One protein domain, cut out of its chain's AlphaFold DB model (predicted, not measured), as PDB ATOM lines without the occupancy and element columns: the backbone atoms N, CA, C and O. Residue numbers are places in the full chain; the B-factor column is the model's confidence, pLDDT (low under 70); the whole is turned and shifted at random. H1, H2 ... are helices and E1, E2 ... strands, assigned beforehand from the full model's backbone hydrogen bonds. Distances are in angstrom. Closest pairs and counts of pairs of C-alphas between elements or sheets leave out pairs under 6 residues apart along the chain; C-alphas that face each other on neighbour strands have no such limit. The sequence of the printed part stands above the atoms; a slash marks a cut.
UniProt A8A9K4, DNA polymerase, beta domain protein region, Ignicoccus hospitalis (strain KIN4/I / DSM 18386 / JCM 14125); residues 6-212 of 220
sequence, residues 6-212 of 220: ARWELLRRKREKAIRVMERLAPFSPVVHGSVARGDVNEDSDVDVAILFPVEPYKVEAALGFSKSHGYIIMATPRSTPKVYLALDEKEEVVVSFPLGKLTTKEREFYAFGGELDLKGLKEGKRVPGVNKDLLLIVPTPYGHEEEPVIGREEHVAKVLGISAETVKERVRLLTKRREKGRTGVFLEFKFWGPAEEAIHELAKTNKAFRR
ATOM      1  N   ALA A   6      18.597   2.755  22.382       97.44
ATOM      2  CA  ALA A   6      19.172   3.608  21.347       97.44
ATOM      3  C   ALA A   6      18.084   4.277  20.496       97.44
ATOM      4  O   ALA A   6      18.132   5.486  20.268       97.44
ATOM      5  N   ARG A   7      17.052   3.529  20.093       96.81
ATOM      6  CA  ARG A   7      15.926   4.069  19.330       96.81
ATOM      7  C   ARG A   7      15.083   5.040  20.144       96.81
ATOM      8  O   ARG A   7      14.666   6.074  19.619       96.81
ATOM      9  N   TRP A   8      14.871   4.759  21.431       98.00
ATOM     10  CA  TRP A   8      14.221   5.716  22.330       98.00
ATOM     11  C   TRP A   8      15.016   7.008  22.484       98.00
ATOM     12  O   TRP A   8      14.429   8.089  22.473       98.00
ATOM     13  N   GLU A   9      16.339   6.913  22.604       98.25
ATOM     14  CA  GLU A   9      17.216   8.079  22.694       98.25
ATOM     15  C   GLU A   9      17.213   8.898  21.400       98.25
ATOM     16  O   GLU A   9      17.081  10.121  21.436       98.25
ATOM     17  N   LEU A  10      17.254   8.235  20.243       98.31
ATOM     18  CA  LEU A  10      17.119   8.891  18.946       98.31
ATOM     19  C   LEU A  10      15.795   9.662  18.836       98.31
ATOM     20  O   LEU A  10      15.791  10.824  18.418       98.31
ATOM     21  N   LEU A  11      14.680   9.047  19.248       98.38
ATOM     22  CA  LEU A  11      13.377   9.709  19.277       98.38
ATOM     23  C   LEU A  11      13.389  10.935  20.191       98.38
ATOM     24  O   LEU A  11      12.926  11.997  19.772       98.38
ATOM     25  N   ARG A  12      13.932  10.815  21.410       98.31
ATOM     26  CA  ARG A  12      14.067  11.946  22.343       98.31
ATOM     27  C   ARG A  12      14.844  13.094  21.707       98.31
ATOM     28  O   ARG A  12      14.308  14.194  21.601       98.31
ATOM     29  N   ARG A  13      16.031  12.821  21.162       98.12
ATOM     30  CA  ARG A  13      16.893  13.818  20.509       98.12
ATOM     31  C   ARG A  13      16.199  14.545  19.354       98.12
ATOM     32  O   ARG A  13      16.295  15.769  19.246       98.12
ATOM     33  N   LYS A  14      15.501  13.818  18.473       98.19
ATOM     34  CA  LYS A  14      14.759  14.419  17.346       98.19
ATOM     35  C   LYS A  14      13.576  15.261  17.847       98.19
ATOM     36  O   LYS A  14      13.358  16.364  17.349       98.19
ATOM     37  N   ARG A  15      12.859  14.800  18.879       98.44
ATOM     38  CA  ARG A  15      11.751  15.550  19.497       98.44
ATOM     39  C   ARG A  15      12.210  16.811  20.211       98.44
ATOM     40  O   ARG A  15      11.555  17.834  20.075       98.44
ATOM     41  N   GLU A  16      13.343  16.783  20.903       98.31
ATOM     42  CA  GLU A  16      13.929  17.976  21.527       98.31
ATOM     43  C   GLU A  16      14.275  19.051  20.492       98.31
ATOM     44  O   GLU A  16      14.007  20.234  20.711       98.31
ATOM     45  N   LYS A  17      14.818  18.657  19.329       97.81
ATOM     46  CA  LYS A  17      15.020  19.581  18.201       97.81
ATOM     47  C   LYS A  17      13.695  20.204  17.761       97.81
ATOM     48  O   LYS A  17      13.614  21.429  17.697       97.81
ATOM     49  N   ALA A  18      12.669  19.385  17.532       98.31
ATOM     50  CA  ALA A  18      11.339  19.861  17.153       98.31
ATOM     51  C   ALA A  18      10.745  20.822  18.193       98.31
ATOM     52  O   ALA A  18      10.303  21.906  17.824       98.31
ATOM     53  N   ILE A  19      10.789  20.477  19.486       98.69
ATOM     54  CA  ILE A  19      10.256  21.308  20.576       98.69
ATOM     55  C   ILE A  19      10.900  22.694  20.561       98.69
ATOM     56  O   ILE A  19      10.171  23.681  20.570       98.69
ATOM     57  N   ARG A  20      12.232  22.793  20.450       98.12
ATOM     58  CA  ARG A  20      12.925  24.095  20.407       98.12
ATOM     59  C   ARG A  20      12.447  24.982  19.257       98.12
ATOM     60  O   ARG A  20      12.316  26.191  19.425       98.12
ATOM     61  N   VAL A  21      12.187  24.398  18.088       97.94
ATOM     62  CA  VAL A  21      11.667  25.141  16.930       97.94
ATOM     63  C   VAL A  21      10.208  25.530  17.139       97.94
ATOM     64  O   VAL A  21       9.840  26.689  16.956       97.94
ATOM     65  N   MET A  22       9.381  24.585  17.579       98.62
ATOM     66  CA  MET A  22       7.960  24.810  17.834       98.62
ATOM     67  C   MET A  22       7.714  25.838  18.943       98.62
ATOM     68  O   MET A  22       6.748  26.586  18.859       98.62
ATOM     69  N   GLU A  23       8.569  25.925  19.963       98.56
ATOM     70  CA  GLU A  23       8.469  26.945  21.016       98.56
ATOM     71  C   GLU A  23       8.642  28.356  20.461       98.56
ATOM     72  O   GLU A  23       7.862  29.249  20.789       98.56
ATOM     73  N   ARG A  24       9.612  28.551  19.562       98.12
ATOM     74  CA  ARG A  24       9.817  29.837  18.877       98.12
ATOM     75  C   ARG A  24       8.642  30.191  17.970       98.12
ATOM     76  O   ARG A  24       8.332  31.363  17.792       98.12
ATOM     77  N   LEU A  25       7.979  29.174  17.426       98.31
ATOM     78  CA  LEU A  25       6.819  29.310  16.552       98.31
ATOM     79  C   LEU A  25       5.478  29.221  17.286       98.31
ATOM     80  O   LEU A  25       4.452  29.234  16.617       98.31
ATOM     81  N   ALA A  26       5.445  29.164  18.622       97.62
ATOM     82  CA  ALA A  26       4.218  28.954  19.394       97.62
ATOM     83  C   ALA A  26       3.039  29.882  19.014       97.62
ATOM     84  O   ALA A  26       1.915  29.377  18.949       97.62
ATOM     85  N   PRO A  27       3.244  31.179  18.681       97.00
ATOM     86  CA  PRO A  27       2.163  32.050  18.203       97.00
ATOM     87  C   PRO A  27       1.448  31.549  16.938       97.00
ATOM     88  O   PRO A  27       0.304  31.917  16.694       97.00
ATOM     89  N   PHE A  28       2.101  30.694  16.148       97.56
ATOM     90  CA  PHE A  28       1.579  30.136  14.902       97.56
ATOM     91  C   PHE A  28       1.006  28.723  15.060       97.56
ATOM     92  O   PHE A  28       0.743  28.062  14.060       97.56
ATOM     93  N   SER A  29       0.812  28.244  16.297       97.56
ATOM     94  CA  SER A  29       0.262  26.909  16.596       97.56
ATOM     95  C   SER A  29       0.902  25.790  15.754       97.56
ATOM     96  O   SER A  29       0.208  25.108  14.995       97.56
ATOM     97  N   PRO A  30       2.235  25.623  15.833       98.50
ATOM     98  CA  PRO A  30       2.950  24.700  14.975       98.50
ATOM     99  C   PRO A  30       2.619  23.260  15.357       98.50
ATOM    100  O   PRO A  30       2.344  22.942  16.519       98.50
ATOM    101  N   VAL A  31       2.735  22.374  14.379       98.69
ATOM    102  CA  VAL A  31       2.647  20.925  14.557       98.69
ATOM    103  C   VAL A  31       3.927  20.273  14.057       98.69
ATOM    104  O   VAL A  31       4.571  20.779  13.141       98.69
ATOM    105  N   VAL A  32       4.292  19.134  14.629       98.38
ATOM    106  CA  VAL A  32       5.170  18.178  13.947       98.38
ATOM    107  C   VAL A  32       4.316  17.178  13.200       98.38
ATOM    108  O   VAL A  32       3.196  16.867  13.617       98.38
ATOM    109  N   HIS A  33       4.861  16.627  12.124       97.44
ATOM    110  CA  HIS A  33       4.235  15.497  11.461       97.44
ATOM    111  C   HIS A  33       5.241  14.404  11.108       97.44
ATOM    112  O   HIS A  33       6.450  14.557  11.272       97.44
ATOM    113  N   GLY A  34       4.740  13.260  10.653       97.50
ATOM    114  CA  GLY A  34       5.598  12.171  10.205       97.50
ATOM    115  C   GLY A  34       6.191  11.353  11.357       97.50
ATOM    116  O   GLY A  34       5.562  11.156  12.398       97.50
ATOM    117  N   SER A  35       7.409  10.837  11.164       97.94
ATOM    118  CA  SER A  35       8.023   9.883  12.101       97.94
ATOM    119  C   SER A  35       8.278  10.472  13.489       97.94
ATOM    120  O   SER A  35       8.188   9.748  14.475       97.94
ATOM    121  N   VAL A  36       8.512  11.783  13.618       98.31
ATOM    122  CA  VAL A  36       8.671  12.447  14.927       98.31
ATOM    123  C   VAL A  36       7.361  12.443  15.730       98.31
ATOM    124  O   VAL A  36       7.369  12.202  16.947       98.31
ATOM    125  N   ALA A  37       6.224  12.660  15.060       98.38
ATOM    126  CA  ALA A  37       4.897  12.631  15.675       98.38
ATOM    127  C   ALA A  37       4.488  11.200  16.062       98.38
ATOM    128  O   ALA A  37       4.046  10.956  17.190       98.38
ATOM    129  N   ARG A  38       4.705  10.241  15.156       98.25
ATOM    130  CA  ARG A  38       4.360   8.825  15.352       98.25
ATOM    131  C   ARG A  38       5.305   8.086  16.300       98.25
ATOM    132  O   ARG A  38       4.877   7.240  17.077       98.25
ATOM    133  N   GLY A  39       6.585   8.439  16.290       97.56
ATOM    134  CA  GLY A  39       7.632   7.838  17.114       97.56
ATOM    135  C   GLY A  39       8.507   6.801  16.410       97.56
ATOM    136  O   GLY A  39       9.484   6.361  17.007       97.56
ATOM    137  N   ASP A  40       8.226   6.444  15.156       97.56
ATOM    138  CA  ASP A  40       8.966   5.452  14.360       97.56
ATOM    139  C   ASP A  40      10.189   6.038  13.636       97.56
ATOM    140  O   ASP A  40      10.444   5.733  12.474       97.56
ATOM    141  N   VAL A  41      10.969   6.877  14.320       97.31
ATOM    142  CA  VAL A  41      12.164   7.506  13.735       97.31
ATOM    143  C   VAL A  41      13.287   6.503  13.440       97.31
ATOM    144  O   VAL A  41      13.407   5.450  14.075       97.31
ATOM    145  N   ASN A  42      14.132   6.886  12.487       94.75
ATOM    146  CA  ASN A  42      15.441   6.315  12.173       94.75
ATOM    147  C   ASN A  42      16.472   7.455  12.022       94.75
ATOM    148  O   ASN A  42      16.111   8.627  12.141       94.75
ATOM    149  N   GLU A  43      17.754   7.133  11.832       93.62
ATOM    150  CA  GLU A  43      18.819   8.155  11.799       93.62
ATOM    151  C   GLU A  43      18.601   9.186  10.678       93.62
ATOM    152  O   GLU A  43      18.741  10.391  10.907       93.62
ATOM    153  N   ASP A  44      18.121   8.714   9.524       93.44
ATOM    154  CA  ASP A  44      17.782   9.519   8.343       93.44
ATOM    155  C   ASP A  44      16.408  10.211   8.441       93.44
ATOM    156  O   ASP A  44      15.870  10.679   7.439       93.44
ATOM    157  N   SER A  45      15.762  10.210   9.613       94.44
ATOM    158  CA  SER A  45      14.486  10.904   9.790       94.44
ATOM    159  C   SER A  45      14.704  12.399   9.956       94.44
ATOM    160  O   SER A  45      15.385  12.834  10.891       94.44
ATOM    161  N   ASP A  46      14.037  13.165   9.105       95.12
ATOM    162  CA  ASP A  46      13.941  14.616   9.213       95.12
ATOM    163  C   ASP A  46      12.997  15.025  10.360       95.12
ATOM    164  O   ASP A  46      12.180  14.241  10.862       95.12
ATOM    165  N   VAL A  47      13.135  16.271  10.803       97.69
ATOM    166  CA  VAL A  47      12.283  16.931  11.790       97.69
ATOM    167  C   VAL A  47      11.443  17.973  11.061       97.69
ATOM    168  O   VAL A  47      11.824  19.139  10.947       97.69
ATOM    169  N   ASP A  48      10.284  17.532  10.582       97.88
ATOM    170  CA  ASP A  48       9.324  18.384   9.888       97.88
ATOM    171  C   ASP A  48       8.391  19.091  10.880       97.88
ATOM    172  O   ASP A  48       7.576  18.464  11.568       97.88
ATOM    173  N   VAL A  49       8.484  20.420  10.925       98.56
ATOM    174  CA  VAL A  49       7.557  21.305  11.637       98.56
ATOM    175  C   VAL A  49       6.698  22.036  10.608       98.56
ATOM    176  O   VAL A  49       7.195  22.517   9.593       98.56
ATOM    177  N   ALA A  50       5.398  22.145  10.854       98.56
ATOM    178  CA  ALA A  50       4.465  22.792   9.947       98.56
ATOM    179  C   ALA A  50       3.565  23.801  10.667       98.56
ATOM    180  O   ALA A  50       3.100  23.565  11.780       98.56
ATOM    181  N   ILE A  51       3.277  24.908   9.988       98.62
ATOM    182  CA  ILE A  51       2.174  25.820  10.298       98.62
ATOM    183  C   ILE A  51       1.090  25.538   9.258       98.62
ATOM    184  O   ILE A  51       1.362  25.526   8.060       98.62
ATOM    185  N   LEU A  52      -0.137  25.261   9.700       97.69
ATOM    186  CA  LEU A  52      -1.189  24.715   8.827       97.69
ATOM    187  C   LEU A  52      -2.149  25.769   8.260       97.69
ATOM    188  O   LEU A  52      -3.195  25.428   7.705       97.69
ATOM    189  N   PHE A  53      -1.806  27.046   8.399       96.06
ATOM    190  CA  PHE A  53      -2.577  28.174   7.891       96.06
ATOM    191  C   PHE A  53      -1.645  29.236   7.295       96.06
ATOM    192  O   PHE A  53      -0.451  29.227   7.601       96.06
ATOM    193  N   PRO A  54      -2.163  30.120   6.423       95.00
ATOM    194  CA  PRO A  54      -1.354  31.163   5.810       95.00
ATOM    195  C   PRO A  54      -0.785  32.102   6.866       95.00
ATOM    196  O   PRO A  54      -1.516  32.577   7.735       95.00
ATOM    197  N   VAL A  55       0.509  32.380   6.765       94.38
ATOM    198  CA  VAL A  55       1.226  33.314   7.636       94.38
ATOM    199  C   VAL A  55       2.160  34.165   6.796       94.38
ATOM    200  O   VAL A  55       2.683  33.700   5.780       94.38
ATOM    201  N   GLU A  56       2.378  35.408   7.215       93.56
ATOM    202  CA  GLU A  56       3.336  36.279   6.549       93.56
ATOM    203  C   GLU A  56       4.758  35.722   6.744       93.56
ATOM    204  O   GLU A  56       5.175  35.528   7.896       93.56
ATOM    205  N   PRO A  57       5.511  35.456   5.656       94.38
ATOM    206  CA  PRO A  57       6.795  34.768   5.743       94.38
ATOM    207  C   PRO A  57       7.781  35.438   6.704       94.38
ATOM    208  O   PRO A  57       8.379  34.750   7.536       94.38
ATOM    209  N   TYR A  58       7.853  36.776   6.689       94.00
ATOM    210  CA  TYR A  58       8.766  37.532   7.549       94.00
ATOM    211  C   TYR A  58       8.552  37.254   9.044       94.00
ATOM    212  O   TYR A  58       9.511  37.268   9.817       94.00
ATOM    213  N   LYS A  59       7.312  36.984   9.486       95.94
ATOM    214  CA  LYS A  59       7.016  36.710  10.903       95.94
ATOM    215  C   LYS A  59       7.594  35.366  11.336       95.94
ATOM    216  O   LYS A  59       8.118  35.251  12.444       95.94
ATOM    217  N   VAL A  60       7.515  34.366  10.458       96.75
ATOM    218  CA  VAL A  60       8.087  33.033  10.687       96.75
ATOM    219  C   VAL A  60       9.611  33.115  10.668       96.75
ATOM    220  O   VAL A  60      10.269  32.625  11.585       96.75
ATOM    221  N   GLU A  61      10.179  33.791   9.667       95.75
ATOM    222  CA  GLU A  61      11.626  33.984   9.529       95.75
ATOM    223  C   GLU A  61      12.220  34.731  10.729       95.75
ATOM    224  O   GLU A  61      13.221  34.285  11.294       95.75
ATOM    225  N   ALA A  62      11.571  35.808  11.185       95.31
ATOM    226  CA  ALA A  62      11.989  36.570  12.360       95.31
ATOM    227  C   ALA A  62      11.937  35.727  13.642       95.31
ATOM    228  O   ALA A  62      12.905  35.704  14.405       95.31
ATOM    229  N   ALA A  63      10.851  34.973  13.857       96.31
ATOM    230  CA  ALA A  63      10.731  34.069  15.001       96.31
ATOM    231  C   ALA A  63      11.853  33.014  15.020       96.31
ATOM    232  O   ALA A  63      12.363  32.664  16.090       96.31
ATOM    233  N   LEU A  64      12.290  32.556  13.842       94.62
ATOM    234  CA  LEU A  64      13.349  31.559  13.657       94.62
ATOM    235  C   LEU A  64      14.763  32.150  13.550       94.62
ATOM    236  O   LEU A  64      15.738  31.413  13.714       94.62
ATOM    237  N   GLY A  65      14.915  33.468  13.399       91.31
ATOM    238  CA  GLY A  65      16.215  34.095  13.128       91.31
ATOM    239  C   GLY A  65      16.819  33.614  11.803       91.31
ATOM    240  O   GLY A  65      18.035  33.434  11.698       91.31
ATOM    241  N   PHE A  66      15.960  33.340  10.820       84.25
ATOM    242  CA  PHE A  66      16.311  32.757   9.531       84.25
ATOM    243  C   PHE A  66      17.126  33.763   8.703       84.25
ATOM    244  O   PHE A  66      16.582  34.697   8.129       84.25
ATOM    245  N   SER A  67      18.454  33.627   8.714       71.06
ATOM    246  CA  SER A  67      19.363  34.579   8.045       71.06
ATOM    247  C   SER A  67      20.535  33.933   7.302       71.06
ATOM    248  O   SER A  67      21.225  34.617   6.553       71.06
ATOM    249  N   LYS A  68      20.787  32.630   7.495       64.38
ATOM    250  CA  LYS A  68      21.979  31.941   6.960       64.38
ATOM    251  C   LYS A  68      21.692  30.643   6.206       64.38
ATOM    252  O   LYS A  68      22.635  29.977   5.793       64.38
ATOM    253  N   SER A  69      20.426  30.298   6.016       79.88
ATOM    254  CA  SER A  69      20.031  29.047   5.369       79.88
ATOM    255  C   SER A  69      19.301  29.299   4.054       79.88
ATOM    256  O   SER A  69      19.073  30.444   3.657       79.88
ATOM    257  N   HIS A  70      18.951  28.219   3.361       93.88
ATOM    258  CA  HIS A  70      18.127  28.259   2.159       93.88
ATOM    259  C   HIS A  70      16.694  27.823   2.454       93.88
ATOM    260  O   HIS A  70      16.405  27.121   3.426       93.88
ATOM    261  N   GLY A  71      15.792  28.238   1.581       96.06
ATOM    262  CA  GLY A  71      14.418  27.778   1.575       96.06
ATOM    263  C   GLY A  71      14.003  27.264   0.208       96.06
ATOM    264  O   GLY A  71      14.733  27.370  -0.781       96.06
ATOM    265  N   TYR A  72      12.800  26.711   0.164       97.38
ATOM    266  CA  TYR A  72      12.143  26.266  -1.050       97.38
ATOM    267  C   TYR A  72      10.721  26.801  -1.096       97.38
ATOM    268  O   TYR A  72      10.003  26.778  -0.099       97.38
ATOM    269  N   ILE A  73      10.285  27.219  -2.276       97.62
ATOM    270  CA  ILE A  73       8.868  27.385  -2.589       97.62
ATOM    271  C   ILE A  73       8.462  26.190  -3.440       97.62
ATOM    272  O   ILE A  73       8.975  25.998  -4.545       97.62
ATOM    273  N   ILE A  74       7.544  25.376  -2.922       96.75
ATOM    274  CA  ILE A  74       7.097  24.146  -3.575       96.75
ATOM    275  C   ILE A  74       5.612  24.241  -3.905       96.75
ATOM    276  O   ILE A  74       4.780  24.621  -3.078       96.75
ATOM    277  N   MET A  75       5.265  23.824  -5.121       94.81
ATOM    278  CA  MET A  75       3.888  23.661  -5.566       94.81
ATOM    279  C   MET A  75       3.752  22.324  -6.300       94.81
ATOM    280  O   MET A  75       4.337  22.117  -7.361       94.81
ATOM    281  N   ALA A  76       2.976  21.395  -5.730       91.06
ATOM    282  CA  ALA A  76       2.887  20.028  -6.252       91.06
ATOM    283  C   ALA A  76       2.217  19.966  -7.636       91.06
ATOM    284  O   ALA A  76       2.657  19.224  -8.511       91.06
ATOM    285  N   THR A  77       1.177  20.777  -7.846       90.50
ATOM    286  CA  THR A  77       0.456  20.935  -9.117       90.50
ATOM    287  C   THR A  77       0.073  22.406  -9.318       90.50
ATOM    288  O   THR A  77       0.012  23.137  -8.332       90.50
ATOM    289  N   PRO A  78      -0.305  22.852 -10.530       89.88
ATOM    290  CA  PRO A  78      -0.778  24.225 -10.763       89.88
ATOM    291  C   PRO A  78      -1.988  24.681  -9.929       89.88
ATOM    292  O   PRO A  78      -2.323  25.866  -9.949       89.88
ATOM    293  N   ARG A  79      -2.698  23.747  -9.279       89.56
ATOM    294  CA  ARG A  79      -3.863  24.014  -8.417       89.56
ATOM    295  C   ARG A  79      -3.564  23.826  -6.930       89.56
ATOM    296  O   ARG A  79      -4.415  24.137  -6.108       89.56
ATOM    297  N   SER A  80      -2.402  23.276  -6.589       92.00
ATOM    298  CA  SER A  80      -2.018  23.061  -5.197       92.00
ATOM    299  C   SER A  80      -1.707  24.390  -4.522       92.00
ATOM    300  O   SER A  80      -1.290  25.348  -5.172       92.00
ATOM    301  N   THR A  81      -1.869  24.428  -3.205       95.12
ATOM    302  CA  THR A  81      -1.476  25.582  -2.404       95.12
ATOM    303  C   THR A  81       0.050  25.629  -2.331       95.12
ATOM    304  O   THR A  81       0.643  24.650  -1.847       95.12
ATOM    305  N   PRO A  82       0.703  26.708  -2.812       96.38
ATOM    306  CA  PRO A  82       2.143  26.859  -2.673       96.38
ATOM    307  C   PRO A  82       2.540  26.864  -1.197       96.38
ATOM    308  O   PRO A  82       1.804  27.372  -0.351       96.38
ATOM    309  N   LYS A  83       3.696  26.285  -0.885       97.69
ATOM    310  CA  LYS A  83       4.229  26.214   0.478       97.69
ATOM    311  C   LYS A  83       5.675  26.667   0.481       97.69
ATOM    312  O   LYS A  83       6.429  26.316  -0.428       97.69
ATOM    313  N   VAL A  84       6.035  27.424   1.505       97.81
ATOM    314  CA  VAL A  84       7.422  27.737   1.830       97.81
ATOM    315  C   VAL A  84       7.942  26.637   2.744       97.81
ATOM    316  O   VAL A  84       7.225  26.184   3.633       97.81
ATOM    317  N   TYR A  85       9.176  26.215   2.509       97.75
ATOM    318  CA  TYR A  85       9.949  25.309   3.348       97.75
ATOM    319  C   TYR A  85      11.252  26.018   3.698       97.75
ATOM    320  O   TYR A  85      12.009  26.381   2.805       97.75
ATOM    321  N   LEU A  86      11.508  26.234   4.980       97.25
ATOM    322  CA  LEU A  86      12.722  26.849   5.499       97.25
ATOM    323  C   LEU A  86      13.590  25.747   6.106       97.25
ATOM    324  O   LEU A  86      13.199  25.150   7.111       97.25
ATOM    325  N   ALA A  87      14.748  25.469   5.509       95.56
ATOM    326  CA  ALA A  87      15.718  24.548   6.091       95.56
ATOM    327  C   ALA A  87      16.520  25.286   7.167       95.56
ATOM    328  O   ALA A  87      17.097  26.335   6.896       95.56
ATOM    329  N   LEU A  88      16.564  24.784   8.400       93.06
ATOM    330  CA  LEU A  88      17.252  25.472   9.504       93.06
ATOM    331  C   LEU A  88      18.726  25.081   9.646       93.06
ATOM    332  O   LEU A  88      19.442  25.652  10.467       93.06
ATOM    333  N   ASP A  89      19.184  24.155   8.814       88.88
ATOM    334  CA  ASP A  89      20.558  23.690   8.724       88.88
ATOM    335  C   ASP A  89      20.872  23.235   7.289       88.88
ATOM    336  O   ASP A  89      19.972  22.962   6.495       88.88
ATOM    337  N   GLU A  90      22.161  23.151   6.947       86.56
ATOM    338  CA  GLU A  90      22.611  22.774   5.598       86.56
ATOM    339  C   GLU A  90      22.226  21.343   5.199       86.56
ATOM    340  O   GLU A  90      22.105  21.056   4.009       86.56
ATOM    341  N   LYS A  91      22.047  20.446   6.180       89.06
ATOM    342  CA  LYS A  91      21.649  19.052   5.946       89.06
ATOM    343  C   LYS A  91      20.135  18.893   5.817       89.06
ATOM    344  O   LYS A  91      19.691  17.782   5.552       89.06
ATOM    345  N   GLU A  92      19.376  19.977   5.987       92.50
ATOM    346  CA  GLU A  92      17.913  19.989   5.981       92.50
ATOM    347  C   GLU A  92      17.308  19.034   7.023       92.50
ATOM    348  O   GLU A  92      16.201  18.538   6.844       92.50
ATOM    349  N   GLU A  93      18.014  18.783   8.134       93.88
ATOM    350  CA  GLU A  93      17.509  17.888   9.179       93.88
ATOM    351  C   GLU A  93      16.270  18.480   9.856       93.88
ATOM    352  O   GLU A  93      15.380  17.739  10.267       93.88
ATOM    353  N   VAL A  94      16.215  19.804  10.010       95.88
ATOM    354  CA  VAL A  94      15.059  20.500  10.576       95.88
ATOM    355  C   VAL A  94      14.471  21.449   9.546       95.88
ATOM    356  O   VAL A  94      15.101  22.433   9.153       95.88
ATOM    357  N   VAL A  95      13.227  21.184   9.153       97.25
ATOM    358  CA  VAL A  95      12.516  21.965   8.138       97.25
ATOM    359  C   VAL A  95      11.232  22.522   8.729       97.25
ATOM    360  O   VAL A  95      10.442  21.806   9.341       97.25
ATOM    361  N   VAL A  96      11.009  23.820   8.528       98.12
ATOM    362  CA  VAL A  96       9.744  24.483   8.865       98.12
ATOM    363  C   VAL A  96       8.984  24.762   7.584       98.12
ATOM    364  O   VAL A  96       9.502  25.437   6.701       98.12
ATOM    365  N   SER A  97       7.743  24.294   7.486       98.19
ATOM    366  CA  SER A  97       6.882  24.561   6.336       98.19
ATOM    367  C   SER A  97       5.637  25.356   6.701       98.19
ATOM    368  O   SER A  97       5.072  25.199   7.782       98.19
ATOM    369  N   PHE A  98       5.186  26.208   5.788       98.19
ATOM    370  CA  PHE A  98       3.927  26.934   5.931       98.19
ATOM    371  C   PHE A  98       3.332  27.273   4.561       98.19
ATOM    372  O   PHE A  98       4.069  27.484   3.591       98.19
ATOM    373  N   PRO A  99       1.997  27.278   4.425       97.50
ATOM    374  CA  PRO A  99       1.357  27.563   3.156       97.50
ATOM    375  C   PRO A  99       1.284  29.065   2.879       97.50
ATOM    376  O   PRO A  99       1.115  29.875   3.783       97.50
ATOM    377  N   LEU A 100       1.334  29.420   1.598       96.19
ATOM    378  CA  LEU A 100       1.087  30.776   1.093       96.19
ATOM    379  C   LEU A 100      -0.401  31.036   0.802       96.19
ATOM    380  O   LEU A 100      -0.755  32.020   0.172       96.19
ATOM    381  N   GLY A 101      -1.279  30.121   1.197       94.94
ATOM    382  CA  GLY A 101      -2.707  30.195   0.916       94.94
ATOM    383  C   GLY A 101      -3.483  29.174   1.727       94.94
ATOM    384  O   GLY A 101      -2.897  28.343   2.433       94.94
ATOM    385  N   LYS A 102      -4.813  29.243   1.702       94.44
ATOM    386  CA  LYS A 102      -5.623  28.321   2.505       94.44
ATOM    387  C   LYS A 102      -5.474  26.892   1.981       94.44
ATOM    388  O   LYS A 102      -5.785  26.606   0.829       94.44
ATOM    389  N   LEU A 103      -5.064  25.974   2.858       95.62
ATOM    390  CA  LEU A 103      -5.021  24.551   2.526       95.62
ATOM    391  C   LEU A 103      -6.423  24.035   2.193       95.62
ATOM    392  O   LEU A 103      -7.394  24.289   2.913       95.62
ATOM    393  N   THR A 104      -6.514  23.240   1.132       94.75
ATOM    394  CA  THR A 104      -7.703  22.415   0.889       94.75
ATOM    395  C   THR A 104      -7.845  21.346   1.976       94.75
ATOM    396  O   THR A 104      -6.868  20.990   2.640       94.75
ATOM    397  N   THR A 105      -9.041  20.763   2.127       94.69
ATOM    398  CA  THR A 105      -9.274  19.658   3.075       94.69
ATOM    399  C   THR A 105      -8.255  18.535   2.895       94.69
ATOM    400  O   THR A 105      -7.629  18.119   3.860       94.69
ATOM    401  N   LYS A 106      -7.992  18.120   1.651       94.00
ATOM    402  CA  LYS A 106      -7.018  17.064   1.340       94.00
ATOM    403  C   LYS A 106      -5.585  17.433   1.726       94.00
ATOM    404  O   LYS A 106      -4.844  16.600   2.237       94.00
ATOM    405  N   GLU A 107      -5.180  18.681   1.493       95.31
ATOM    406  CA  GLU A 107      -3.850  19.154   1.895       95.31
ATOM    407  C   GLU A 107      -3.707  19.264   3.414       95.31
ATOM    408  O   GLU A 107      -2.627  19.015   3.939       95.31
ATOM    409  N   ARG A 108      -4.781  19.603   4.130       96.94
ATOM    410  CA  ARG A 108      -4.803  19.614   5.595       96.94
ATOM    411  C   ARG A 108      -4.774  18.197   6.168       96.94
ATOM    412  O   ARG A 108      -4.046  17.942   7.124       96.94
ATOM    413  N   GLU A 109      -5.541  17.285   5.583       97.62
ATOM    414  CA  GLU A 109      -5.578  15.871   5.963       97.62
ATOM    415  C   GLU A 109      -4.275  15.140   5.621       97.62
ATOM    416  O   GLU A 109      -3.989  14.116   6.227       97.62
ATOM    417  N   PHE A 110      -3.442  15.657   4.710       95.38
ATOM    418  CA  PHE A 110      -2.116  15.090   4.437       95.38
ATOM    419  C   PHE A 110      -1.208  15.077   5.680       95.38
ATOM    420  O   PHE A 110      -0.477  14.108   5.885       95.38
ATOM    421  N   TYR A 111      -1.270  16.116   6.516       97.31
ATOM    422  CA  TYR A 111      -0.495  16.173   7.759       97.31
ATOM    423  C   TYR A 111      -0.983  15.116   8.756       97.31
ATOM    424  O   TYR A 111      -0.187  14.312   9.237       97.31
ATOM    425  N   ALA A 112      -2.301  15.029   8.957       97.19
ATOM    426  CA  ALA A 112      -2.925  13.996   9.781       97.19
ATOM    427  C   ALA A 112      -2.676  12.573   9.242       97.19
ATOM    428  O   ALA A 112      -2.400  11.661  10.018       97.19
ATOM    429  N   PHE A 113      -2.674  12.382   7.916       98.25
ATOM    430  CA  PHE A 113      -2.331  11.110   7.272       98.25
ATOM    431  C   PHE A 113      -0.941  10.634   7.689       98.25
ATOM    432  O   PHE A 113      -0.761   9.458   7.980       98.25
ATOM    433  N   GLY A 114       0.042  11.537   7.747       97.19
ATOM    434  CA  GLY A 114       1.398  11.229   8.202       97.19
ATOM    435  C   GLY A 114       1.543  11.077   9.721       97.19
ATOM    436  O   GLY A 114       2.619  10.688  10.173       97.19
ATOM    437  N   GLY A 115       0.496  11.355  10.496       97.88
ATOM    438  CA  GLY A 115       0.547  11.566  11.941       97.88
ATOM    439  C   GLY A 115       0.930  13.009  12.253       97.88
ATOM    440  O   GLY A 115       1.976  13.470  11.811       97.88
ATOM    441  N   GLU A 116       0.085  13.703  13.014       97.75
ATOM    442  CA  GLU A 116       0.196  15.126  13.357       97.75
ATOM    443  C   GLU A 116       0.129  15.288  14.879       97.75
ATOM    444  O   GLU A 116      -0.754  14.719  15.524       97.75
ATOM    445  N   LEU A 117       1.060  16.045  15.462       98.44
ATOM    446  CA  LEU A 117       1.103  16.278  16.905       98.44
ATOM    447  C   LEU A 117       1.492  17.725  17.216       98.44
ATOM    448  O   LEU A 117       2.447  18.263  16.657       98.44
ATOM    449  N   ASP A 118       0.749  18.347  18.124       98.62
ATOM    450  CA  ASP A 118       0.975  19.719  18.564       98.62
ATOM    451  C   ASP A 118       2.113  19.826  19.596       98.62
ATOM    452  O   ASP A 118       2.613  18.833  20.136       98.62
ATOM    453  N   LEU A 119       2.535  21.062  19.892       98.62
ATOM    454  CA  LEU A 119       3.623  21.326  20.843       98.62
ATOM    455  C   LEU A 119       3.327  20.748  22.232       98.62
ATOM    456  O   LEU A 119       4.217  20.197  22.883       98.62
ATOM    457  N   LYS A 120       2.078  20.869  22.693       98.50
ATOM    458  CA  LYS A 120       1.663  20.359  24.000       98.50
ATOM    459  C   LYS A 120       1.800  18.840  24.054       98.50
ATOM    460  O   LYS A 120       2.462  18.325  24.951       98.50
ATOM    461  N   GLY A 121       1.225  18.130  23.087       98.44
ATOM    462  CA  GLY A 121       1.299  16.678  23.022       98.44
ATOM    463  C   GLY A 121       2.731  16.175  22.871       98.44
ATOM    464  O   GLY A 121       3.094  15.179  23.497       98.44
ATOM    465  N   LEU A 122       3.573  16.893  22.123       98.06
ATOM    466  CA  LEU A 122       4.987  16.553  21.987       98.06
ATOM    467  C   LEU A 122       5.743  16.674  23.320       98.06
ATOM    468  O   LEU A 122       6.484  15.758  23.677       98.06
ATOM    469  N   LYS A 123       5.509  17.753  24.085       98.38
ATOM    470  CA  LYS A 123       6.075  17.954  25.434       98.38
ATOM    471  C   LYS A 123       5.580  16.925  26.451       98.38
ATOM    472  O   LYS A 123       6.339  16.517  27.322       98.38
ATOM    473  N   GLU A 124       4.337  16.475  26.319       98.19
ATOM    474  CA  GLU A 124       3.751  15.403  27.137       98.19
ATOM    475  C   GLU A 124       4.242  14.000  26.731       98.19
ATOM    476  O   GLU A 124       3.810  13.001  27.300       98.19
ATOM    477  N   GLY A 125       5.121  13.892  25.727       97.56
ATOM    478  CA  GLY A 125       5.650  12.614  25.256       97.56
ATOM    479  C   GLY A 125       4.640  11.769  24.477       97.56
ATOM    480  O   GLY A 125       4.918  10.602  24.185       97.56
ATOM    481  N   LYS A 126       3.491  12.336  24.083       98.44
ATOM    482  CA  LYS A 126       2.467  11.618  23.315       98.44
ATOM    483  C   LYS A 126       3.016  11.157  21.968       98.44
ATOM    484  O   LYS A 126       3.967  11.711  21.413       98.44
ATOM    485  N   ARG A 127       2.412  10.101  21.440       98.50
ATOM    486  CA  ARG A 127       2.617   9.602  20.082       98.50
ATOM    487  C   ARG A 127       1.253   9.372  19.459       98.50
ATOM    488  O   ARG A 127       0.305   9.054  20.173       98.50
ATOM    489  N   VAL A 128       1.167   9.562  18.150       98.56
ATOM    490  CA  VAL A 128      -0.087   9.475  17.393       98.56
ATOM    491  C   VAL A 128       0.026   8.447  16.272       98.56
ATOM    492  O   VAL A 128       1.130   8.222  15.775       98.56
ATOM    493  N   PRO A 129      -1.080   7.812  15.858       98.44
ATOM    494  CA  PRO A 129      -1.062   6.974  14.674       98.44
ATOM    495  C   PRO A 129      -0.821   7.806  13.407       98.44
ATOM    496  O   PRO A 129      -1.102   9.004  13.361       98.44
ATOM    497  N   GLY A 130      -0.307   7.161  12.366       98.44
ATOM    498  CA  GLY A 130      -0.108   7.776  11.055       98.44
ATOM    499  C   GLY A 130       0.523   6.805  10.069       98.44
ATOM    500  O   GLY A 130       1.044   5.764  10.455       98.44
ATOM    501  N   VAL A 131       0.491   7.138   8.788       98.25
ATOM    502  CA  VAL A 131       1.023   6.298   7.716       98.25
ATOM    503  C   VAL A 131       2.415   6.769   7.322       98.25
ATOM    504  O   VAL A 131       2.644   7.950   7.037       98.25
ATOM    505  N   ASN A 132       3.366   5.840   7.291       96.12
ATOM    506  CA  ASN A 132       4.722   6.127   6.851       96.12
ATOM    507  C   ASN A 132       4.848   6.122   5.310       96.12
ATOM    508  O   ASN A 132       3.922   5.806   4.560       96.12
ATOM    509  N   LYS A 133       6.039   6.478   4.818       91.56
ATOM    510  CA  LYS A 133       6.374   6.516   3.380       91.56
ATOM    511  C   LYS A 133       6.288   5.148   2.690       91.56
ATOM    512  O   LYS A 133       6.235   5.097   1.460       91.56
ATOM    513  N   ASP A 134       6.202   4.076   3.474       93.00
ATOM    514  CA  ASP A 134       6.133   2.702   3.006       93.00
ATOM    515  C   ASP A 134       4.716   2.124   2.948       93.00
ATOM    516  O   ASP A 134       4.554   0.948   2.622       93.00
ATOM    517  N   LEU A 135       3.699   2.970   3.168       95.56
ATOM    518  CA  LEU A 135       2.281   2.597   3.215       95.56
ATOM    519  C   LEU A 135       1.949   1.616   4.349       95.56
ATOM    520  O   LEU A 135       1.057   0.775   4.215       95.56
ATOM    521  N   LEU A 136       2.645   1.770   5.477       97.31
ATOM    522  CA  LEU A 136       2.329   1.116   6.740       97.31
ATOM    523  C   LEU A 136       1.684   2.130   7.684       97.31
ATOM    524  O   LEU A 136       2.233   3.210   7.914       97.31
ATOM    525  N   LEU A 137       0.519   1.780   8.225       98.50
ATOM    526  CA  LEU A 137      -0.073   2.459   9.365       98.50
ATOM    527  C   LEU A 137       0.748   2.083  10.596       98.50
ATOM    528  O   LEU A 137       0.847   0.913  10.952       98.50
ATOM    529  N   ILE A 138       1.326   3.091  11.228       98.56
ATOM    530  CA  ILE A 138       2.083   2.975  12.463       98.56
ATOM    531  C   ILE A 138       1.139   3.297  13.611       98.56
ATOM    532  O   ILE A 138       0.581   4.395  13.662       98.56
ATOM    533  N   VAL A 139       0.983   2.355  14.538       98.31
ATOM    534  CA  VAL A 139       0.178   2.518  15.752       98.31
ATOM    535  C   VAL A 139       1.114   2.457  16.963       98.31
ATOM    536  O   VAL A 139       1.667   1.398  17.258       98.31
ATOM    537  N   PRO A 140       1.358   3.579  17.661       98.12
ATOM    538  CA  PRO A 140       2.280   3.599  18.794       98.12
ATOM    539  C   PRO A 140       1.806   2.710  19.953       98.12
ATOM    540  O   PRO A 140       0.646   2.765  20.349       98.12
ATOM    541  N   THR A 141       2.728   1.962  20.559       97.94
ATOM    542  CA  THR A 141       2.514   1.168  21.784       97.94
ATOM    543  C   THR A 141       3.485   1.627  22.874       97.94
ATOM    544  O   THR A 141       4.506   2.229  22.538       97.94
ATOM    545  N   PRO A 142       3.267   1.346  24.172       97.12
ATOM    546  CA  PRO A 142       4.173   1.794  25.240       97.12
ATOM    547  C   PRO A 142       5.658   1.430  25.043       97.12
ATOM    548  O   PRO A 142       6.524   2.176  25.485       97.12
ATOM    549  N   TYR A 143       5.949   0.336  24.336       96.88
ATOM    550  CA  TYR A 143       7.295  -0.211  24.111       96.88
ATOM    551  C   TYR A 143       7.799  -0.081  22.660       96.88
ATOM    552  O   TYR A 143       8.919  -0.492  22.361       96.88
ATOM    553  N   GLY A 144       7.016   0.504  21.752       97.75
ATOM    554  CA  GLY A 144       7.403   0.692  20.353       97.75
ATOM    555  C   GLY A 144       6.199   1.036  19.483       97.75
ATOM    556  O   GLY A 144       5.507   2.017  19.758       97.75
ATOM    557  N   HIS A 145       5.934   0.250  18.442       98.25
ATOM    558  CA  HIS A 145       4.750   0.417  17.592       98.25
ATOM    559  C   HIS A 145       4.319  -0.885  16.921       98.25
ATOM    560  O   HIS A 145       5.109  -1.818  16.770       98.25
ATOM    561  N   GLU A 146       3.074  -0.928  16.474       98.00
ATOM    562  CA  GLU A 146       2.546  -1.931  15.553       98.00
ATOM    563  C   GLU A 146       2.459  -1.359  14.138       98.00
ATOM    564  O   GLU A 146       2.346  -0.144  13.951       98.00
ATOM    565  N   GLU A 147       2.568  -2.239  13.145       97.88
ATOM    566  CA  GLU A 147       2.538  -1.884  11.728       97.88
ATOM    567  C   GLU A 147       1.414  -2.645  11.040       97.88
ATOM    568  O   GLU A 147       1.339  -3.872  11.128       97.88
ATOM    569  N   GLU A 148       0.569  -1.924  10.312       96.38
ATOM    570  CA  GLU A 148      -0.505  -2.517   9.525       96.38
ATOM    571  C   GLU A 148      -0.424  -2.056   8.064       96.38
ATOM    572  O   GLU A 148      -0.234  -0.865   7.802       96.38
ATOM    573  N   PRO A 149      -0.594  -2.952   7.078       96.25
ATOM    574  CA  PRO A 149      -0.623  -2.544   5.679       96.25
ATOM    575  C   PRO A 149      -1.851  -1.670   5.400       96.25
ATOM    576  O   PRO A 149      -2.971  -2.003   5.790       96.25
ATOM    577  N   VAL A 150      -1.641  -0.560   4.689       96.50
ATOM    578  CA  VAL A 150      -2.714   0.387   4.336       96.50
ATOM    579  C   VAL A 150      -3.488  -0.053   3.092       96.50
ATOM    580  O   VAL A 150      -4.691   0.189   2.999       96.50
ATOM    581  N   ILE A 151      -2.810  -0.687   2.132       94.69
ATOM    582  CA  ILE A 151      -3.392  -1.062   0.835       94.69
ATOM    583  C   ILE A 151      -4.521  -2.078   1.045       94.69
ATOM    584  O   ILE A 151      -4.311  -3.128   1.652       94.69
ATOM    585  N   GLY A 152      -5.714  -1.767   0.534       94.94
ATOM    586  CA  GLY A 152      -6.922  -2.581   0.706       94.94
ATOM    587  C   GLY A 152      -7.617  -2.405   2.061       94.94
ATOM    588  O   GLY A 152      -8.619  -3.069   2.325       94.94
ATOM    589  N   ARG A 153      -7.102  -1.526   2.932       96.88
ATOM    590  CA  ARG A 153      -7.659  -1.204   4.259       96.88
ATOM    591  C   ARG A 153      -7.867   0.302   4.439       96.88
ATOM    592  O   ARG A 153      -7.901   0.801   5.562       96.88
ATOM    593  N   GLU A 154      -8.039   1.040   3.346       97.50
ATOM    594  CA  GLU A 154      -8.050   2.504   3.339       97.50
ATOM    595  C   GLU A 154      -9.174   3.095   4.199       97.50
ATOM    596  O   GLU A 154      -8.950   4.071   4.906       97.50
ATOM    597  N   GLU A 155     -10.361   2.483   4.191       97.44
ATOM    598  CA  GLU A 155     -11.503   2.904   5.023       97.44
ATOM    599  C   GLU A 155     -11.211   2.749   6.523       97.44
ATOM    600  O   GLU A 155     -11.545   3.609   7.339       97.44
ATOM    601  N   HIS A 156     -10.547   1.653   6.897       97.50
ATOM    602  CA  HIS A 156     -10.140   1.415   8.277       97.50
ATOM    603  C   HIS A 156      -9.100   2.450   8.721       97.50
ATOM    604  O   HIS A 156      -9.258   3.071   9.769       97.50
ATOM    605  N   VAL A 157      -8.084   2.686   7.889       98.00
ATOM    606  CA  VAL A 157      -7.035   3.683   8.143       98.00
ATOM    607  C   VAL A 157      -7.633   5.087   8.258       98.00
ATOM    608  O   VAL A 157      -7.295   5.820   9.180       98.00
ATOM    609  N   ALA A 158      -8.574   5.445   7.384       97.75
ATOM    610  CA  ALA A 158      -9.288   6.719   7.435       97.75
ATOM    611  C   ALA A 158      -9.994   6.925   8.783       97.75
ATOM    612  O   ALA A 158      -9.859   7.979   9.402       97.75
ATOM    613  N   LYS A 159     -10.672   5.884   9.283       97.81
ATOM    614  CA  LYS A 159     -11.324   5.903  10.597       97.81
ATOM    615  C   LYS A 159     -10.325   6.045  11.747       97.81
ATOM    616  O   LYS A 159     -10.590   6.815  12.663       97.81
ATOM    617  N   VAL A 160      -9.200   5.325  11.708       97.69
ATOM    618  CA  VAL A 160      -8.149   5.410  12.742       97.69
ATOM    619  C   VAL A 160      -7.541   6.812  12.801       97.69
ATOM    620  O   VAL A 160      -7.303   7.331  13.888       97.69
ATOM    621  N   LEU A 161      -7.310   7.434  11.643       97.69
ATOM    622  CA  LEU A 161      -6.671   8.749  11.542       97.69
ATOM    623  C   LEU A 161      -7.656   9.923  11.630       97.69
ATOM    624  O   LEU A 161      -7.221  11.067  11.724       97.69
ATOM    625  N   GLY A 162      -8.966   9.662  11.589       97.25
ATOM    626  CA  GLY A 162      -9.995  10.703  11.624       97.25
ATOM    627  C   GLY A 162     -10.011  11.598  10.380       97.25
ATOM    628  O   GLY A 162     -10.305  12.786  10.492       97.25
ATOM    629  N   ILE A 163      -9.682  11.048   9.208       97.62
ATOM    630  CA  ILE A 163      -9.638  11.767   7.922       97.62
ATOM    631  C   ILE A 163     -10.526  11.089   6.878       97.62
ATOM    632  O   ILE A 163     -10.993   9.968   7.073       97.62
ATOM    633  N   SER A 164     -10.741  11.742   5.737       97.62
ATOM    634  CA  SER A 164     -11.507  11.152   4.642       97.62
ATOM    635  C   SER A 164     -10.818   9.931   4.010       97.62
ATOM    636  O   SER A 164      -9.610   9.913   3.743       97.62
ATOM    637  N   ALA A 165     -11.612   8.907   3.681       96.31
ATOM    638  CA  ALA A 165     -11.129   7.746   2.932       96.31
ATOM    639  C   ALA A 165     -10.650   8.112   1.521       96.31
ATOM    640  O   ALA A 165      -9.767   7.452   0.972       96.31
ATOM    641  N   GLU A 166     -11.194   9.184   0.937       96.12
ATOM    642  CA  GLU A 166     -10.721   9.722  -0.336       96.12
ATOM    643  C   GLU A 166      -9.262  10.186  -0.237       96.12
ATOM    644  O   GLU A 166      -8.450   9.807  -1.084       96.12
ATOM    645  N   THR A 167      -8.903  10.927   0.819       95.69
ATOM    646  CA  THR A 167      -7.511  11.331   1.052       95.69
ATOM    647  C   THR A 167      -6.609  10.116   1.207       95.69
ATOM    648  O   THR A 167      -5.569  10.054   0.554       95.69
ATOM    649  N   VAL A 168      -7.005   9.105   1.989       97.38
ATOM    650  CA  VAL A 168      -6.204   7.875   2.148       97.38
ATOM    651  C   VAL A 168      -5.973   7.190   0.797       97.38
ATOM    652  O   VAL A 168      -4.824   6.924   0.438       97.38
ATOM    653  N   LYS A 169      -7.031   6.971   0.006       96.56
ATOM    654  CA  LYS A 169      -6.944   6.346  -1.330       96.56
ATOM    655  C   LYS A 169      -6.049   7.141  -2.279       96.56
ATOM    656  O   LYS A 169      -5.237   6.559  -3.002       96.56
ATOM    657  N   GLU A 170      -6.156   8.468  -2.274       93.81
ATOM    658  CA  GLU A 170      -5.302   9.338  -3.082       93.81
ATOM    659  C   GLU A 170      -3.830   9.222  -2.669       93.81
ATOM    660  O   GLU A 170      -2.958   9.049  -3.525       93.81
ATOM    661  N   ARG A 171      -3.540   9.253  -1.363       94.06
ATOM    662  CA  ARG A 171      -2.172   9.117  -0.842       94.06
ATOM    663  C   ARG A 171      -1.564   7.757  -1.163       94.06
ATOM    664  O   ARG A 171      -0.418   7.725  -1.613       94.06
ATOM    665  N   VAL A 172      -2.326   6.673  -1.008       94.75
ATOM    666  CA  VAL A 172      -1.921   5.320  -1.424       94.75
ATOM    667  C   VAL A 172      -1.558   5.318  -2.903       94.75
ATOM    668  O   VAL A 172      -0.433   4.976  -3.260       94.75
ATOM    669  N   ARG A 173      -2.453   5.805  -3.770       92.75
ATOM    670  CA  ARG A 173      -2.215   5.867  -5.219       92.75
ATOM    671  C   ARG A 173      -0.946   6.649  -5.575       92.75
ATOM    672  O   ARG A 173      -0.180   6.209  -6.433       92.75
ATOM    673  N   LEU A 174      -0.722   7.807  -4.950       89.44
ATOM    674  CA  LEU A 174       0.446   8.656  -5.214       89.44
ATOM    675  C   LEU A 174       1.758   7.996  -4.766       89.44
ATOM    676  O   LEU A 174       2.736   8.019  -5.515       89.44
ATOM    677  N   LEU A 175       1.786   7.399  -3.572       88.81
ATOM    678  CA  LEU A 175       2.980   6.741  -3.031       88.81
ATOM    679  C   LEU A 175       3.306   5.437  -3.772       88.81
ATOM    680  O   LEU A 175       4.474   5.202  -4.085       88.81
ATOM    681  N   THR A 176       2.297   4.647  -4.151       89.75
ATOM    682  CA  THR A 176       2.484   3.450  -4.988       89.75
ATOM    683  C   THR A 176       3.067   3.819  -6.348       89.75
ATOM    684  O   THR A 176       4.107   3.291  -6.739       89.75
ATOM    685  N   LYS A 177       2.494   4.822  -7.032       87.38
ATOM    686  CA  LYS A 177       3.019   5.301  -8.321       87.38
ATOM    687  C   LYS A 177       4.473   5.777  -8.211       87.38
ATOM    688  O   LYS A 177       5.253   5.554  -9.133       87.38
ATOM    689  N   ARG A 178       4.841   6.418  -7.095       84.88
ATOM    690  CA  ARG A 178       6.217   6.866  -6.828       84.88
ATOM    691  C   ARG A 178       7.197   5.700  -6.672       84.88
ATOM    692  O   ARG A 178       8.343   5.832  -7.089       84.88
ATOM    693  N   ARG A 179       6.774   4.582  -6.079       81.56
ATOM    694  CA  ARG A 179       7.601   3.371  -5.955       81.56
ATOM    695  C   ARG A 179       7.800   2.674  -7.300       81.56
ATOM    696  O   ARG A 179       8.913   2.271  -7.602       81.56
ATOM    697  N   GLU A 180       6.753   2.594  -8.117       84.94
ATOM    698  CA  GLU A 180       6.808   1.938  -9.433       84.94
ATOM    699  C   GLU A 180       7.577   2.747 -10.485       84.94
ATOM    700  O   GLU A 180       8.330   2.187 -11.275       84.94
ATOM    701  N   LYS A 181       7.347   4.067 -10.537       79.75
ATOM    702  CA  LYS A 181       7.814   4.940 -11.631       79.75
ATOM    703  C   LYS A 181       8.890   5.940 -11.204       79.75
ATOM    704  O   LYS A 181       9.316   6.754 -12.019       79.75
ATOM    705  N   GLY A 182       9.312   5.907  -9.940       71.06
ATOM    706  CA  GLY A 182      10.216   6.893  -9.351       71.06
ATOM    707  C   GLY A 182       9.518   8.200  -8.949       71.06
ATOM    708  O   GLY A 182       8.301   8.366  -9.072       71.06
ATOM    709  N   ARG A 183      10.295   9.159  -8.424       67.06
ATOM    710  CA  ARG A 183       9.786  10.486  -8.035       67.06
ATOM    711  C   ARG A 183       9.302  11.221  -9.287       67.06
ATOM    712  O   ARG A 183      10.112  11.702 -10.069       67.06
ATOM    713  N   THR A 184       7.990  11.369  -9.458       63.66
ATOM    714  CA  THR A 184       7.477  12.443 -10.314       63.66
ATOM    715  C   THR A 184       7.828  13.755  -9.625       63.66
ATOM    716  O   THR A 184       7.431  13.945  -8.472       63.66
ATOM    717  N   GLY A 185       8.602  14.613 -10.289       69.62
ATOM    718  CA  GLY A 185       8.906  15.948  -9.775       69.62
ATOM    719  C   GLY A 185       7.627  16.706  -9.414       69.62
ATOM    720  O   GLY A 185       6.545  16.423  -9.939       69.62
ATOM    721  N   VAL A 186       7.739  17.648  -8.484       86.25
ATOM    722  CA  VAL A 186       6.673  18.625  -8.237       86.25
ATOM    723  C   VAL A 186       6.543  19.550  -9.449       86.25
ATOM    724  O   VAL A 186       7.489  19.709 -10.217       86.25
ATOM    725  N   PHE A 187       5.373  20.163  -9.643       91.25
ATOM    726  CA  PHE A 187       5.189  21.135 -10.726       91.25
ATOM    727  C   PHE A 187       6.155  22.322 -10.616       91.25
ATOM    728  O   PHE A 187       6.620  22.832 -11.632       91.25
ATOM    729  N   LEU A 188       6.436  22.766  -9.390       94.19
ATOM    730  CA  LEU A 188       7.346  23.866  -9.116       94.19
ATOM    731  C   LEU A 188       8.134  23.592  -7.840       94.19
ATOM    732  O   LEU A 188       7.542  23.303  -6.801       94.19
ATOM    733  N   GLU A 189       9.448  23.734  -7.940       96.00
ATOM    734  CA  GLU A 189      10.392  23.777  -6.829       96.00
ATOM    735  C   GLU A 189      11.347  24.937  -7.101       96.00
ATOM    736  O   GLU A 189      12.042  24.950  -8.116       96.00
ATOM    737  N   PHE A 190      11.326  25.947  -6.238       96.50
ATOM    738  CA  PHE A 190      12.175  27.127  -6.360       96.50
ATOM    739  C   PHE A 190      13.012  27.270  -5.096       96.50
ATOM    740  O   PHE A 190      12.481  27.615  -4.041       96.50
ATOM    741  N   LYS A 191      14.308  26.970  -5.203       96.25
ATOM    742  CA  LYS A 191      15.270  27.147  -4.114       96.25
ATOM    743  C   LYS A 191      15.689  28.612  -4.027       96.25
ATOM    744  O   LYS A 191      16.000  29.216  -5.052       96.25
ATOM    745  N   PHE A 192      15.730  29.159  -2.819       95.00
ATOM    746  CA  PHE A 192      16.119  30.544  -2.574       95.00
ATOM    747  C   PHE A 192      17.037  30.677  -1.358       95.00
ATOM    748  O   PHE A 192      17.091  29.800  -0.494       95.00
ATOM    749  N   TRP A 193      17.742  31.804  -1.303       93.38
ATOM    750  CA  TRP A 193      18.539  32.252  -0.165       93.38
ATOM    751  C   TRP A 193      18.071  33.648   0.229       93.38
ATOM    752  O   TRP A 193      17.727  34.441  -0.647       93.38
ATOM    753  N   GLY A 194      18.088  33.949   1.526       90.38
ATOM    754  CA  GLY A 194      17.572  35.217   2.041       90.38
ATOM    755  C   GLY A 194      16.054  35.196   2.271       90.38
ATOM    756  O   GLY A 194      15.494  34.110   2.433       90.38
ATOM    757  N   PRO A 195      15.405  36.375   2.326       92.62
ATOM    758  CA  PRO A 195      14.002  36.504   2.710       92.62
ATOM    759  C   PRO A 195      13.038  35.812   1.740       92.62
ATOM    760  O   PRO A 195      13.105  35.997   0.521       92.62
ATOM    761  N   ALA A 196      12.075  35.070   2.282       94.50
ATOM    762  CA  ALA A 196      11.069  34.369   1.490       94.50
ATOM    763  C   ALA A 196      10.174  35.321   0.674       94.50
ATOM    764  O   ALA A 196       9.727  34.954  -0.411       94.50
ATOM    765  N   GLU A 197       9.929  36.544   1.148       93.94
ATOM    766  CA  GLU A 197       9.134  37.541   0.414       93.94
ATOM    767  C   GLU A 197       9.777  37.921  -0.924       93.94
ATOM    768  O   GLU A 197       9.109  37.896  -1.959       93.94
ATOM    769  N   GLU A 198      11.088  38.176  -0.941       93.75
ATOM    770  CA  GLU A 198      11.825  38.467  -2.177       93.75
ATOM    771  C   GLU A 198      11.733  37.292  -3.158       93.75
ATOM    772  O   GLU A 198      11.430  37.476  -4.340       93.75
ATOM    773  N   ALA A 199      11.892  36.065  -2.655       95.31
ATOM    774  CA  ALA A 199      11.750  34.849  -3.449       95.31
ATOM    775  C   ALA A 199      10.345  34.704  -4.061       95.31
ATOM    776  O   ALA A 199      10.214  34.320  -5.225       95.31
ATOM    777  N   ILE A 200       9.289  35.040  -3.310       95.75
ATOM    778  CA  ILE A 200       7.901  35.035  -3.796       95.75
ATOM    779  C   ILE A 200       7.724  36.058  -4.924       95.75
ATOM    780  O   ILE A 200       7.161  35.718  -5.970       95.75
ATOM    781  N   HIS A 201       8.227  37.283  -4.750       95.06
ATOM    782  CA  HIS A 201       8.155  38.327  -5.775       95.06
ATOM    783  C   HIS A 201       8.885  37.922  -7.063       95.06
ATOM    784  O   HIS A 201       8.315  38.033  -8.152       95.06
ATOM    785  N   GLU A 202      10.115  37.414  -6.961       95.25
ATOM    786  CA  GLU A 202      10.895  36.962  -8.120       95.25
ATOM    787  C   GLU A 202      10.219  35.797  -8.849       95.25
ATOM    788  O   GLU A 202      10.080  35.794 -10.078       95.25
ATOM    789  N   LEU A 203       9.703  34.828  -8.095       96.31
ATOM    790  CA  LEU A 203       9.021  33.678  -8.671       96.31
ATOM    791  C   LEU A 203       7.702  34.062  -9.358       96.31
ATOM    792  O   LEU A 203       7.361  33.517 -10.410       96.31
ATOM    793  N   ALA A 204       6.967  35.038  -8.822       96.19
ATOM    794  CA  ALA A 204       5.733  35.531  -9.428       96.19
ATOM    795  C   ALA A 204       5.961  36.297 -10.745       96.19
ATOM    796  O   ALA A 204       5.078  36.316 -11.615       96.19
ATOM    797  N   LYS A 205       7.140  36.895 -10.957       95.38
ATOM    798  CA  LYS A 205       7.486  37.520 -12.246       95.38
ATOM    799  C   LYS A 205       7.569  36.479 -13.361       95.38
ATOM    800  O   LYS A 205       7.058  36.711 -14.459       95.38
ATOM    801  N   THR A 206       8.151  35.318 -13.063       93.44
ATOM    802  CA  THR A 206       8.511  34.296 -14.057       93.44
ATOM    803  C   THR A 206       7.474  33.179 -14.200       93.44
ATOM    804  O   THR A 206       7.280  32.663 -15.302       93.44
ATOM    805  N   ASN A 207       6.740  32.825 -13.138       95.62
ATOM    806  CA  ASN A 207       5.772  31.727 -13.152       95.62
ATOM    807  C   ASN A 207       4.320  32.220 -13.026       95.62
ATOM    808  O   ASN A 207       3.835  32.561 -11.947       95.62
ATOM    809  N   LYS A 208       3.578  32.193 -14.143       93.44
ATOM    810  CA  LYS A 208       2.183  32.675 -14.214       93.44
ATOM    811  C   LYS A 208       1.213  31.879 -13.331       93.44
ATOM    812  O   LYS A 208       0.279  32.464 -12.786       93.44
ATOM    813  N   ALA A 209       1.405  30.563 -13.207       93.44
ATOM    814  CA  ALA A 209       0.537  29.716 -12.389       93.44
ATOM    815  C   ALA A 209       0.725  30.020 -10.899       93.44
ATOM    816  O   ALA A 209      -0.265  30.186 -10.191       93.44
ATOM    817  N   PHE A 210       1.980  30.163 -10.462       95.75
ATOM    818  CA  PHE A 210       2.318  30.597  -9.111       95.75
ATOM    819  C   PHE A 210       1.785  32.003  -8.826       95.75
ATOM    820  O   PHE A 210       1.039  32.167  -7.867       95.75
ATOM    821  N   ARG A 211       2.061  32.982  -9.707       95.12
ATOM    822  CA  ARG A 211       1.567  34.365  -9.574       95.12
ATOM    823  C   ARG A 211       0.061  34.415  -9.356       95.12
ATOM    824  O   ARG A 211      -0.401  35.094  -8.454       95.12
ATOM    825  N   ARG A 212      -0.704  33.681 -10.168       92.06
ATOM    826  CA  ARG A 212      -2.162  33.622 -10.019       92.06
ATOM    827  C   ARG A 212      -2.562  33.155  -8.616       92.06
ATOM    828  O   ARG A 212      -3.431  33.773  -8.022       92.06
TER     829      ARG A 212
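AT A GLANCE: This is residues 6 to 212 of the 220 residues of the protein "DNA polymerase, beta domain protein region" of Ignicoccus hospitalis (strain KIN4/I / DSM 18386 / JCM 14125) (UniProt A8A9K4). A strongly twisted sheet of seven strands is covered on one face by H1, H3 and H8, while a smaller part, the hairpin E7 E8 with H6 and H7, lies at the opposite end of the longest axis from H8 and H9. H2 sits between E6 and E7, and H4 sits between E1 and H7. The printed part has 207 residues, with nine named helices and nine named strands in the order H1 E1 H2 E2 H3 E3 E4 E5 H4 E6 H5 E7 E8 H6 H7 E9 H8 H9. The class is mixed, and the large sheet, E6 E1 E2 E5 E4 E3 E9, is mixed too. The whole is compact, with a radius of gyration of the C-alphas of 17.0 A and spans of 48 by 34 by 27 A.

HOW THE PARTS SIT: The large sheet runs through residues 116 to 118 (E6), 31 to 33 (E1), 47 to 50 (E2), 94 to 99 (E5), 83 to 87 (E4), 70 to 75 (E3) and 188 to 193 (E9). E2 and E5 are parallel, with N 97 and O 49 within hydrogen-bond range at 2.8 A; the other neighbours are antiparallel, for instance E3 and E9, with N 73 and O 190 at 2.8 A. E3, E4 and E5 form a meander, each strand the antiparallel neighbour of the one before. Residues 6 to 24 (H1), 57 to 64 (H3) and 196 to 206 (H8) are on the same face, making two layers, at heights over the sheet of 5.1, 10.0 and 9.3 A. E2, H3, E3 and E5, with residues 105 to 113 (H4), E6 are split strand-helix-strand units, other strands between their two parallel strands, with right-handed crossovers. H3 touches H8 at a shallow tilt of 31 degrees, opposite ways; their closest C-alphas, of Pro 57 and Ala 196, are 6.0 A apart. Residues 208 to 212 (H9) touch H8 only at the corner, closest at C-alphas 204 and 211, 4.3 A. H1, with residues 15 to 23 alone, touches residues 119 to 123 (H5), closest at C-alphas 22 and 119, 6.3 A. Residues 35 to 38 (H2) stand at the sheet's level; the closest C-alphas of H2 and residues 136 to 141 (E7), 38 and 140, are 6.6 A apart. E7 and residues 144 to 149 (E8) form a hairpin, with N 139 and O 146 at 2.9 A. Residues 154 to 161 (H6) touch residues 165 to 169 alone of residues 165 to 181 (H7) at a steep tilt of 67 degrees, closest at C-alphas 158 and 165, 5.0 A. Every O i to N i+4 pair is within hydrogen-bond range in H3, H5, H6, H7 and H9, against 14 of 15 in H1, 3 of 5 in H4 and 6 of 7 in H8; H2 is too short for one.

IN THESE COORDINATES: H1 is 28.0 A long from C-alpha 6 at (19.172, 3.608, 21.347), H7 24.1 A, E5 17.1 A and E8 17.0 A. H9 ends at C-alpha 212, (-2.162, 33.622, -10.019).

THE WHOLE: The C-alphas farthest apart, of Tyr 143 and Lys 205, are 52.4 A apart. The printed part has no cut. The link from H5 to E7, residues 124 to 135, is long. Mean pLDDT of the printed part is 94.8; residue 68 and residues 183 to 185 are under 70.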